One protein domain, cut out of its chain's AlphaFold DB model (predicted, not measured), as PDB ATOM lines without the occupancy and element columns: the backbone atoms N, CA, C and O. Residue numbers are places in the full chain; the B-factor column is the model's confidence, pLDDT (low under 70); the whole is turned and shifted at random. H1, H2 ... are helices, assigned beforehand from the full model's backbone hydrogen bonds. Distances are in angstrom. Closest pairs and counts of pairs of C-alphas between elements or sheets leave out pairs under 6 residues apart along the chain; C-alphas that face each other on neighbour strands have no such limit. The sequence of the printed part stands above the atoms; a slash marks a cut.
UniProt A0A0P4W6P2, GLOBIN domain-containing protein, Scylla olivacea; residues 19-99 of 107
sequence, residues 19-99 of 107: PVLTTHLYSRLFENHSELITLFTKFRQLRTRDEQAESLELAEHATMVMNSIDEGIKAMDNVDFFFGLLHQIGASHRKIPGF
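This is residues 19 to 99 of the 107 residues of the protein "GLOBIN domain-containing protein" of Scylla olivacea (UniProt A0A0P4W6P2). The long helix H4 and H5 make a narrow V, joined by a tight link; near H4's other end H1 crosses it, with short H3 beside H1 and H2 near it. The 81 printed residues hold five named helices, H1 to H5, and no named strand: all helix. The whole is only just loose, close to compact, with a radius of gyration of the C-alphas of 14.1 A and spans of 40 by 28 by 20 A.

H4, residues 56 to 74, is 26.6 A long, from C-alpha 56 at (-11.085, -19.940, -50.706). H5, residues 79 to 93, 21.2 A, ends at (-9.634, 0.860, -53.598). H1 is residues 19 to 32, 20.4 A; H3, 49 to 54, 8.7 A; H2, 36 to 39, 5.8 A.

H4, with residues 58 to 66 alone, touches H1, about perpendicular at 77 degrees; the closest C-alphas, Thr 22 and Ala 62, are 5.8 A apart. The hairpin H4 and H5 only just touches, with 3 pairs of C-alphas within 8 A, closest Gly 72 and Phe 82 at 5.8 A, a shallow tilt of 25 degrees, opposite ways. H1 touches H3, closest C-alphas Ser 27 and Arg 49, 5.8 A. H2 is close to H1 but not clearly touching, closest C-alphas Phe 30 and Ile 37, 6.4 A. H1, H3, H4 and H5 have every O i to N i+4 pair within hydrogen-bond range; H2 is too short for one.

The two farthest C-alphas, Asp 50 and Asp 80, are 40.6 A apart. The printed part has no cut and no long link. Residues 90 to 95, of which 90 to 93 belong to H5, stand free. Residues 19 to 23 have pLDDT under 70.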
ATOM      1  N   PRO A  19     -18.094 -17.814 -42.063       59.06
ATOM      2  CA  PRO A  19     -17.685 -17.742 -43.470       59.06
ATOM      3  C   PRO A  19     -18.861 -17.925 -44.441       59.06
ATOM      4  O   PRO A  19     -18.904 -17.348 -45.522       59.06
ATOM      5  N   VAL A  20     -19.874 -18.681 -44.017       60.84
ATOM      6  CA  VAL A  20     -21.094 -18.951 -44.780       60.84
ATOM      7  C   VAL A  20     -21.933 -17.686 -45.005       60.84
ATOM      8  O   VAL A  20     -22.438 -17.467 -46.106       60.84
ATOM      9  N   LEU A  21     -22.072 -16.823 -43.991       64.62
ATOM     10  CA  LEU A  21     -22.851 -15.583 -44.101       64.62
ATOM     11  C   LEU A  21     -22.137 -14.561 -44.990       64.62
ATOM     12  O   LEU A  21     -22.778 -13.854 -45.766       64.62
ATOM     13  N   THR A  22     -20.809 -14.509 -44.910       66.25
ATOM     14  CA  THR A  22     -19.995 -13.565 -45.681       66.25
ATOM     15  C   THR A  22     -19.952 -13.938 -47.155       66.25
ATOM     16  O   THR A  22     -20.171 -13.077 -48.005       66.25
ATOM     17  N   THR A  23     -19.775 -15.221 -47.472       67.69
ATOM     18  CA  THR A  23     -19.790 -15.691 -48.862       67.69
ATOM     19  C   THR A  23     -21.174 -15.521 -49.489       67.69
ATOM     20  O   THR A  23     -21.274 -15.079 -50.630       67.69
ATOM     21  N   HIS A  24     -22.253 -15.729 -48.725       73.62
ATOM     22  CA  HIS A  24     -23.616 -15.482 -49.202       73.62
ATOM     23  C   HIS A  24     -23.859 -14.022 -49.631       73.62
ATOM     24  O   HIS A  24     -24.455 -13.777 -50.683       73.62
ATOM     25  N   LEU A  25     -23.386 -13.046 -48.847       75.38
ATOM     26  CA  LEU A  25     -23.524 -11.620 -49.178       75.38
ATOM     27  C   LEU A  25     -22.769 -11.252 -50.463       75.38
ATOM     28  O   LEU A  25     -23.279 -10.483 -51.279       75.38
ATOM     29  N   TYR A  26     -21.581 -11.824 -50.666       75.12
ATOM     30  CA  TYR A  26     -20.795 -11.614 -51.882       75.12
ATOM     31  C   TYR A  26     -21.419 -12.286 -53.104       75.12
ATOM     32  O   TYR A  26     -21.453 -11.674 -54.171       75.12
ATOM     33  N   SER A  27     -21.988 -13.485 -52.958       78.88
ATOM     34  CA  SER A  27     -22.727 -14.106 -54.058       78.88
ATOM     35  C   SER A  27     -23.910 -13.253 -54.498       78.88
ATOM     36  O   SER A  27     -24.076 -12.997 -55.685       78.88
ATOM     37  N   ARG A  28     -24.660 -12.690 -53.546       83.38
ATOM     38  CA  ARG A  28     -25.749 -11.744 -53.840       83.38
ATOM     39  C   ARG A  28     -25.262 -10.472 -54.534       83.38
ATOM     40  O   ARG A  28     -25.944  -9.968 -55.424       83.38
ATOM     41  N   LEU A  29     -24.090  -9.955 -54.157       85.88
ATOM     42  CA  LEU A  29     -23.479  -8.802 -54.823       85.88
ATOM     43  C   LEU A  29     -23.204  -9.100 -56.303       85.88
ATOM     44  O   LEU A  29     -23.568  -8.298 -57.158       85.88
ATOM     45  N   PHE A  30     -22.592 -10.245 -56.610       86.56
ATOM     46  CA  PHE A  30     -22.256 -10.614 -57.987       86.56
ATOM     47  C   PHE A  30     -23.459 -11.100 -58.802       86.56
ATOM     48  O   PHE A  30     -23.463 -10.927 -60.015       86.56
ATOM     49  N   GLU A  31     -24.496 -11.650 -58.169       85.44
ATOM     50  CA  GLU A  31     -25.781 -11.931 -58.826       85.44
ATOM     51  C   GLU A  31     -26.426 -10.641 -59.350       85.44
ATOM     52  O   GLU A  31     -26.873 -10.590 -60.495       85.44
ATOM     53  N   ASN A  32     -26.438  -9.584 -58.534       85.56
ATOM     54  CA  ASN A  32     -27.059  -8.309 -58.894       85.56
ATOM     55  C   ASN A  32     -26.156  -7.433 -59.783       85.56
ATOM     56  O   ASN A  32     -26.656  -6.625 -60.563       85.56
ATOM     57  N   HIS A  33     -24.832  -7.596 -59.671       87.56
ATOM     58  CA  HIS A  33     -23.817  -6.765 -60.330       87.56
ATOM     59  C   HIS A  33     -22.651  -7.618 -60.839       87.56
ATOM     60  O   HIS A  33     -21.505  -7.513 -60.385       87.56
ATOM     61  N   SER A  34     -22.957  -8.518 -61.775       87.88
ATOM     62  CA  SER A  34     -22.012  -9.512 -62.309       87.88
ATOM     63  C   SER A  34     -20.750  -8.918 -62.943       87.88
ATOM     64  O   SER A  34     -19.715  -9.584 -63.025       87.88
ATOM     65  N   GLU A  35     -20.786  -7.652 -63.352       87.44
ATOM     66  CA  GLU A  35     -19.635  -6.913 -63.856       87.44
ATOM     67  C   GLU A  35     -18.574  -6.662 -62.779       87.44
ATOM     68  O   GLU A  35     -17.385  -6.614 -63.098       87.44
ATOM     69  N   LEU A  36     -18.960  -6.553 -61.502       90.00
ATOM     70  CA  LEU A  36     -18.035  -6.206 -60.417       90.00
ATOM     71  C   LEU A  36     -16.986  -7.284 -60.178       90.00
ATOM     72  O   LEU A  36     -15.857  -6.961 -59.810       90.00
ATOM     73  N   ILE A  37     -17.312  -8.553 -60.446       89.62
ATOM     74  CA  ILE A  37     -16.362  -9.652 -60.254       89.62
ATOM     75  C   ILE A  37     -15.116  -9.494 -61.140       89.62
ATOM     76  O   ILE A  37     -14.037  -9.981 -60.812       89.62
ATOM     77  N   THR A  38     -15.224  -8.748 -62.245       90.75
ATOM     78  CA  THR A  38     -14.102  -8.497 -63.161       90.75
ATOM     79  C   THR A  38     -12.977  -7.669 -62.538       90.75
ATOM     80  O   THR A  38     -11.841  -7.752 -63.009       90.75
ATOM     81  N   LEU A  39     -13.258  -6.940 -61.451       89.88
ATOM     82  CA  LEU A  39     -12.273  -6.166 -60.689       89.88
ATOM     83  C   LEU A  39     -11.350  -7.057 -59.834       89.88
ATOM     84  O   LEU A  39     -10.309  -6.593 -59.368       89.88
ATOM     85  N   PHE A  40     -11.701  -8.332 -59.638       89.62
ATOM     86  CA  PHE A  40     -11.012  -9.245 -58.726       89.62
ATOM     87  C   PHE A  40     -10.132 -10.238 -59.479       89.62
ATOM     88  O   PHE A  40     -10.564 -11.317 -59.875       89.62
ATOM     89  N   THR A  41      -8.856  -9.909 -59.659       88.75
ATOM     90  CA  THR A  41      -7.931 -10.701 -60.491       88.75
ATOM     91  C   THR A  41      -7.816 -12.176 -60.095       88.75
ATOM     92  O   THR A  41      -7.644 -13.009 -60.979       88.75
ATOM     93  N   LYS A  42      -7.944 -12.500 -58.801       87.50
ATOM     94  CA  LYS A  42      -7.811 -13.867 -58.268       87.50
ATOM     95  C   LYS A  42      -9.019 -14.773 -58.539       87.50
ATOM     96  O   LYS A  42      -8.855 -15.983 -58.630       87.50
ATOM     97  N   PHE A  43     -10.216 -14.199 -58.661       88.50
ATOM     98  CA  PHE A  43     -11.465 -14.970 -58.721       88.50
ATOM     99  C   PHE A  43     -12.506 -14.416 -59.706       88.50
ATOM    100  O   PHE A  43     -13.678 -14.786 -59.673       88.50
ATOM    101  N   ARG A  44     -12.091 -13.564 -60.647       91.19
ATOM    102  CA  ARG A  44     -12.947 -13.006 -61.713       91.19
ATOM    103  C   ARG A  44     -13.635 -14.051 -62.599       91.19
ATOM    104  O   ARG A  44     -14.527 -13.702 -63.370       91.19
ATOM    105  N   GLN A  45     -13.171 -15.296 -62.564       92.62
ATOM    106  CA  GLN A  45     -13.712 -16.421 -63.317       92.62
ATOM    107  C   GLN A  45     -14.940 -17.069 -62.666       92.62
ATOM    108  O   GLN A  45     -15.643 -17.777 -63.373       92.62
ATOM    109  N   LEU A  46     -15.215 -16.830 -61.378       91.44
ATOM    110  CA  LEU A  46     -16.294 -17.508 -60.646       91.44
ATOM    111  C   LEU A  46     -17.660 -16.913 -61.018       91.44
ATOM    112  O   LEU A  46     -18.120 -15.934 -60.426       91.44
ATOM    113  N   ARG A  47     -18.311 -17.453 -62.046       87.75
ATOM    114  CA  ARG A  47     -19.545 -16.870 -62.602       87.75
ATOM    115  C   ARG A  47     -20.806 -17.390 -61.935       87.75
ATOM    116  O   ARG A  47     -21.853 -16.765 -62.081       87.75
ATOM    117  N   THR A  48     -20.714 -18.492 -61.205       88.81
ATOM    118  CA  THR A  48     -21.855 -19.131 -60.549       88.81
ATOM    119  C   THR A  48     -21.773 -19.027 -59.029       88.81
ATOM    120  O   THR A  48     -20.703 -18.833 -58.452       88.81
ATOM    121  N   ARG A  49     -22.928 -19.164 -58.366       83.94
ATOM    122  CA  ARG A  49     -23.016 -19.160 -56.898       83.94
ATOM    123  C   ARG A  49     -22.221 -20.298 -56.275       83.94
ATOM    124  O   ARG A  49     -21.583 -20.084 -55.254       83.94
ATOM    125  N   ASP A  50     -22.257 -21.472 -56.897       86.81
ATOM    126  CA  ASP A  50     -21.598 -22.667 -56.374       86.81
ATOM    127  C   ASP A  50     -20.071 -22.509 -56.444       86.81
ATOM    128  O   ASP A  50     -19.388 -22.682 -55.439       86.81
ATOM    129  N   GLU A  51     -19.539 -22.014 -57.571       89.62
ATOM    130  CA  GLU A  51     -18.112 -21.672 -57.707       89.62
ATOM    131  C   GLU A  51     -17.657 -20.614 -56.688       89.62
ATOM    132  O   GLU A  51     -16.546 -20.671 -56.164       89.62
ATOM    133  N   GLN A  52     -18.506 -19.623 -56.408       86.25
ATOM    134  CA  GLN A  52     -18.229 -18.592 -55.408       86.25
ATOM    135  C   GLN A  52     -18.278 -19.155 -53.981       86.25
ATOM    136  O   GLN A  52     -17.439 -18.792 -53.159       86.25
ATOM    137  N   ALA A  53     -19.223 -20.050 -53.688       83.44
ATOM    138  CA  ALA A  53     -19.382 -20.677 -52.378       83.44
ATOM    139  C   ALA A  53     -18.166 -21.524 -51.977       83.44
ATOM    140  O   ALA A  53     -17.814 -21.571 -50.799       83.44
ATOM    141  N   GLU A  54     -17.519 -22.155 -52.955       85.00
ATOM    142  CA  GLU A  54     -16.371 -23.042 -52.747       85.00
ATOM    143  C   GLU A  54     -15.010 -22.329 -52.849       85.00
ATOM    144  O   GLU A  54     -13.977 -22.925 -52.539       85.00
ATOM    145  N   SER A  55     -14.970 -21.054 -53.251       86.69
ATOM    146  CA  SER A  55     -13.704 -20.335 -53.428       86.69
ATOM    147  C   SER A  55     -13.101 -19.866 -52.110       86.69
ATOM    148  O   SER A  55     -13.638 -18.998 -51.412       86.69
ATOM    149  N   LEU A  56     -11.897 -20.371 -51.836       87.50
ATOM    150  CA  LEU A  56     -11.085 -19.940 -50.706       87.50
ATOM    151  C   LEU A  56     -10.689 -18.463 -50.829       87.50
ATOM    152  O   LEU A  56     -10.802 -17.717 -49.863       87.50
ATOM    153  N   GLU A  57     -10.290 -18.007 -52.016       85.12
ATOM    154  CA  GLU A  57      -9.865 -16.624 -52.245       85.12
ATOM    155  C   GLU A  57     -11.006 -15.625 -52.034       85.12
ATOM    156  O   GLU A  57     -10.783 -14.523 -51.520       85.12
ATOM    157  N   LEU A  58     -12.231 -15.995 -52.421       84.00
ATOM    158  CA  LEU A  58     -13.408 -15.174 -52.156       84.00
ATOM    159  C   LEU A  58     -13.726 -15.144 -50.657       84.00
ATOM    160  O   LEU A  58     -13.983 -14.066 -50.117       84.00
ATOM    161  N   ALA A  59     -13.657 -16.290 -49.976       82.94
ATOM    162  CA  ALA A  59     -13.880 -16.378 -48.534       82.94
ATOM    163  C   ALA A  59     -12.851 -15.553 -47.735       82.94
ATOM    164  O   ALA A  59     -13.222 -14.820 -46.813       82.94
ATOM    165  N   GLU A  60     -11.573 -15.604 -48.113       83.31
ATOM    166  CA  GLU A  60     -10.504 -14.788 -47.525       83.31
ATOM    167  C   GLU A  60     -10.766 -13.290 -47.714       83.31
ATOM    168  O   GLU A  60     -10.651 -12.506 -46.768       83.31
ATOM    169  N   HIS A  61     -11.156 -12.878 -48.924       85.00
ATOM    170  CA  HIS A  61     -11.461 -11.478 -49.202       85.00
ATOM    171  C   HIS A  61     -12.680 -10.989 -48.409       85.00
ATOM    172  O   HIS A  61     -12.633  -9.916 -47.804       85.00
ATOM    173  N   ALA A  62     -13.751 -11.783 -48.367       82.94
ATOM    174  CA  ALA A  62     -14.948 -11.459 -47.602       82.94
ATOM    175  C   ALA A  62     -14.637 -11.346 -46.098       82.94
ATOM    176  O   ALA A  62     -15.093 -10.409 -45.444       82.94
ATOM    177  N   THR A  63     -13.786 -12.232 -45.573       81.94
ATOM    178  CA  THR A  63     -13.303 -12.181 -44.183       81.94
ATOM    179  C   THR A  63     -12.533 -10.891 -43.903       81.94
ATOM    180  O   THR A  63     -12.786 -10.227 -42.900       81.94
ATOM    181  N   MET A  64     -11.628 -10.484 -44.801       84.06
ATOM    182  CA  MET A  64     -10.877  -9.231 -44.660       84.06
ATOM    183  C   MET A  64     -11.805  -8.016 -44.584       84.06
ATOM    184  O   MET A  64     -11.624  -7.162 -43.719       84.06
ATOM    185  N   VAL A  65     -12.823  -7.953 -45.447       85.12
ATOM    186  CA  VAL A  65     -13.794  -6.850 -45.442       85.12
ATOM    187  C   VAL A  65     -14.605  -6.823 -44.150       85.12
ATOM    188  O   VAL A  65     -14.765  -5.750 -43.569       85.12
ATOM    189  N   MET A  66     -15.066  -7.977 -43.659       83.31
ATOM    190  CA  MET A  66     -15.796  -8.032 -42.388       83.31
ATOM    191  C   MET A  66     -14.935  -7.619 -41.197       83.31
ATOM    192  O   MET A  66     -15.412  -6.871 -40.349       83.31
ATOM    193  N   ASN A  67     -13.662  -8.022 -41.167       83.56
ATOM    194  CA  ASN A  67     -12.729  -7.600 -40.123       83.56
ATOM    195  C   ASN A  67     -12.504  -6.082 -40.146       83.56
ATOM    196  O   ASN A  67     -12.526  -5.453 -39.096       83.56
ATOM    197  N   SER A  68     -12.351  -5.476 -41.329       84.12
ATOM    198  CA  SER A  68     -12.231  -4.016 -41.449       84.12
ATOM    199  C   SER A  68     -13.503  -3.276 -41.015       84.12
ATOM    200  O   SER A  68     -13.416  -2.180 -40.465       84.12
ATOM    201  N   ILE A  69     -14.687  -3.855 -41.244       86.12
ATOM    202  CA  ILE A  69     -15.956  -3.297 -40.750       86.12
ATOM    203  C   ILE A  69     -16.020  -3.387 -39.221       86.12
ATOM    204  O   ILE A  69     -16.333  -2.390 -38.575       86.12
ATOM    205  N   ASP A  70     -15.704  -4.548 -38.648       84.75
ATOM    206  CA  ASP A  70     -15.691  -4.775 -37.197       84.75
ATOM    207  C   ASP A  70     -14.687  -3.855 -36.484       84.75
ATOM    208  O   ASP A  70     -15.011  -3.229 -35.475       84.75
ATOM    209  N   GLU A  71     -13.495  -3.686 -37.054       86.44
ATOM    210  CA  GLU A  71     -12.489  -2.736 -36.576       86.44
ATOM    211  C   GLU A  71     -13.001  -1.289 -36.624       86.44
ATOM    212  O   GLU A  71     -12.849  -0.546 -35.655       86.44
ATOM    213  N   GLY A  72     -13.684  -0.904 -37.706       86.75
ATOM    214  CA  GLY A  72     -14.325   0.406 -37.818       86.75
ATOM    215  C   GLY A  72     -15.415   0.635 -36.765       86.75
ATOM    216  O   GLY A  72     -15.475   1.718 -36.190       86.75
ATOM    217  N   ILE A  73     -16.239  -0.379 -36.474       86.81
ATOM    218  CA  ILE A  73     -17.279  -0.319 -35.430       86.81
ATOM    219  C   ILE A  73     -16.638  -0.162 -34.047       86.81
ATOM    220  O   ILE A  73     -17.037   0.707 -33.276       86.81
ATOM    221  N   LYS A  74     -15.613  -0.963 -33.738       87.69
ATOM    222  CA  LYS A  74     -14.889  -0.898 -32.456       87.69
ATOM    223  C   LYS A  74     -14.180   0.434 -32.244       87.69
ATOM    224  O   LYS A  74     -14.024   0.871 -31.109       87.69
ATOM    225  N   ALA A  75     -13.755   1.078 -33.324       88.94
ATOM    226  CA  ALA A  75     -13.072   2.358 -33.274       88.94
ATOM    227  C   ALA A  75     -14.003   3.576 -33.302       88.94
ATOM    228  O   ALA A  75     -13.504   4.696 -33.364       88.94
ATOM    229  N   MET A  76     -15.329   3.406 -33.244       87.19
ATOM    230  CA  MET A  76     -16.261   4.541 -33.291       87.19
ATOM    231  C   MET A  76     -16.021   5.573 -32.177       87.19
ATOM    232  O   MET A  76     -16.217   6.764 -32.412       87.19
ATOM    233  N   ASP A  77     -15.531   5.141 -31.012       92.00
ATOM    234  CA  ASP A  77     -15.184   6.032 -29.894       92.00
ATOM    235  C   ASP A  77     -13.822   6.734 -30.074       92.00
ATOM    236  O   ASP A  77     -13.514   7.700 -29.375       92.00
ATOM    237  N   ASN A  78     -12.999   6.286 -31.029       94.19
ATOM    238  CA  ASN A  78     -11.735   6.908 -31.421       94.19
ATOM    239  C   ASN A  78     -11.820   7.392 -32.875       94.19
ATOM    240  O   ASN A  78     -11.373   6.737 -33.821       94.19
ATOM    241  N   VAL A  79     -12.396   8.580 -33.032       91.06
ATOM    242  CA  VAL A  79     -12.720   9.189 -34.327       91.06
ATOM    243  C   VAL A  79     -11.493   9.359 -35.235       91.06
ATOM    244  O   VAL A  79     -11.596   9.135 -36.443       91.06
ATOM    245  N   ASP A  80     -10.325   9.690 -34.678       94.38
ATOM    246  CA  ASP A  80      -9.088   9.841 -35.457       94.38
ATOM    247  C   ASP A  80      -8.645   8.511 -36.072       94.38
ATOM    248  O   ASP A  80      -8.328   8.438 -37.265       94.38
ATOM    249  N   PHE A  81      -8.680   7.433 -35.282       91.94
ATOM    250  CA  PHE A  81      -8.390   6.093 -35.782       91.94
ATOM    251  C   PHE A  81      -9.411   5.666 -36.840       91.94
ATOM    252  O   PHE A  81      -9.030   5.173 -37.903       91.94
ATOM    253  N   PHE A  82     -10.702   5.899 -36.584       89.44
ATOM    254  CA  PHE A  82     -11.775   5.563 -37.518       89.44
ATOM    255  C   PHE A  82     -11.578   6.233 -38.886       89.44
ATOM    256  O   PHE A  82     -11.617   5.563 -39.923       89.44
ATOM    257  N   PHE A  83     -11.292   7.539 -38.919       91.12
ATOM    258  CA  PHE A  83     -11.008   8.234 -40.177       91.12
ATOM    259  C   PHE A  83      -9.700   7.774 -40.826       91.12
ATOM    260  O   PHE A  83      -9.636   7.686 -42.055       91.12
ATOM    261  N   GLY A  84      -8.679   7.435 -40.035       92.81
ATOM    262  CA  GLY A  84      -7.452   6.810 -40.532       92.81
ATOM    263  C   GLY A  84      -7.733   5.514 -41.298       92.81
ATOM    264  O   GLY A  84      -7.308   5.370 -42.449       92.81
ATOM    265  N   LEU A  85      -8.529   4.618 -40.707       89.50
ATOM    266  CA  LEU A  85      -8.951   3.357 -41.318       89.50
ATOM    267  C   LEU A  85      -9.729   3.590 -42.624       89.50
ATOM    268  O   LEU A  85      -9.405   2.998 -43.658       89.50
ATOM    269  N   LEU A  86     -10.706   4.505 -42.622       90.44
ATOM    270  CA  LEU A  86     -11.476   4.847 -43.824       90.44
ATOM    271  C   LEU A  86     -10.597   5.414 -44.944       90.44
ATOM    272  O   LEU A  86     -10.753   5.032 -46.108       90.44
ATOM    273  N   HIS A  87      -9.655   6.304 -44.619       91.94
ATOM    274  CA  HIS A  87      -8.726   6.855 -45.602       91.94
ATOM    275  C   HIS A  87      -7.820   5.780 -46.198       91.94
ATOM    276  O   HIS A  87      -7.611   5.777 -47.415       91.94
ATOM    277  N   GLN A  88      -7.324   4.849 -45.381       90.88
ATOM    278  CA  GLN A  88      -6.505   3.732 -45.845       90.88
ATOM    279  C   GLN A  88      -7.281   2.825 -46.808       90.88
ATOM    280  O   GLN A  88      -6.802   2.550 -47.913       90.88
ATOM    281  N   ILE A  89      -8.495   2.412 -46.436       89.69
ATOM    282  CA  ILE A  89      -9.363   1.566 -47.272       89.69
ATOM    283  C   ILE A  89      -9.738   2.295 -48.567       89.69
ATOM    284  O   ILE A  89      -9.630   1.740 -49.660       89.69
ATOM    285  N   GLY A  90     -10.133   3.564 -48.486       88.06
ATOM    286  CA  GLY A  90     -10.463   4.358 -49.670       88.06
ATOM    287  C   GLY A  90      -9.256   4.581 -50.590       88.06
ATOM    288  O   GLY A  90      -9.392   4.596 -51.816       88.06
ATOM    289  N   ALA A  91      -8.053   4.744 -50.034       89.69
ATOM    290  CA  ALA A  91      -6.822   4.861 -50.811       89.69
ATOM    291  C   ALA A  91      -6.439   3.549 -51.509       89.69
ATOM    292  O   ALA A  91      -5.943   3.607 -52.633       89.69
ATOM    293  N   SER A  92      -6.674   2.387 -50.890       89.19
ATOM    294  CA  SER A  92      -6.396   1.092 -51.524       89.19
ATOM    295  C   SER A  92      -7.341   0.820 -52.698       89.19
ATOM    296  O   SER A  92      -6.875   0.468 -53.780       89.19
ATOM    297  N   HIS A  93      -8.639   1.095 -52.545       89.06
ATOM    298  CA  HIS A  93      -9.634   0.860 -53.598       89.06
ATOM    299  C   HIS A  93      -9.442   1.765 -54.819       89.06
ATOM    300  O   HIS A  93      -9.580   1.311 -55.951       89.06
ATOM    301  N   ARG A  94      -9.031   3.025 -54.618       89.19
ATOM    302  CA  ARG A  94      -8.731   3.954 -55.725       89.19
ATOM    303  C   ARG A  94      -7.590   3.494 -56.637       89.19
ATOM    304  O   ARG A  94      -7.481   4.004 -57.747       89.19
ATOM    305  N   LYS A  95      -6.742   2.562 -56.190       89.88
ATOM    306  CA  LYS A  95      -5.641   2.008 -56.995       89.88
ATOM    307  C   LYS A  95      -6.088   0.872 -57.922       89.88
ATOM    308  O   LYS A  95      -5.305   0.467 -58.775       89.88
ATOM    309  N   ILE A  96      -7.304   0.348 -57.761       88.12
ATOM    310  CA  ILE A  96      -7.818  -0.770 -58.559       88.12
ATOM    311  C   ILE A  96      -8.237  -0.246 -59.947       88.12
ATOM    312  O   ILE A  96      -9.102   0.631 -60.029       88.12
ATOM    313  N   PRO A  97      -7.668  -0.761 -61.054       89.56
ATOM    314  CA  PRO A  97      -8.089  -0.372 -62.396       89.56
ATOM    315  C   PRO A  97      -9.584  -0.630 -62.621       89.56
ATOM    316  O   PRO A  97     -10.091  -1.704 -62.307       89.56
ATOM    317  N   GLY A  98     -10.295   0.356 -63.170       87.94
ATOM    318  CA  GLY A  98     -11.740   0.260 -63.406       87.94
ATOM    319  C   GLY A  98     -12.615   0.488 -62.168       87.94
ATOM    320  O   GLY A  98     -13.841   0.431 -62.284       87.94
ATOM    321  N   PHE A  99     -12.020   0.782 -61.007       89.12
ATOM    322  CA  PHE A  99     -12.760   1.169 -59.810       89.12
ATOM    323  C   PHE A  99     -13.586   2.442 -60.037       89.12
ATOM    324  O   PHE A  99     -13.121   3.419 -60.628       89.12
TER     325      PHE A  99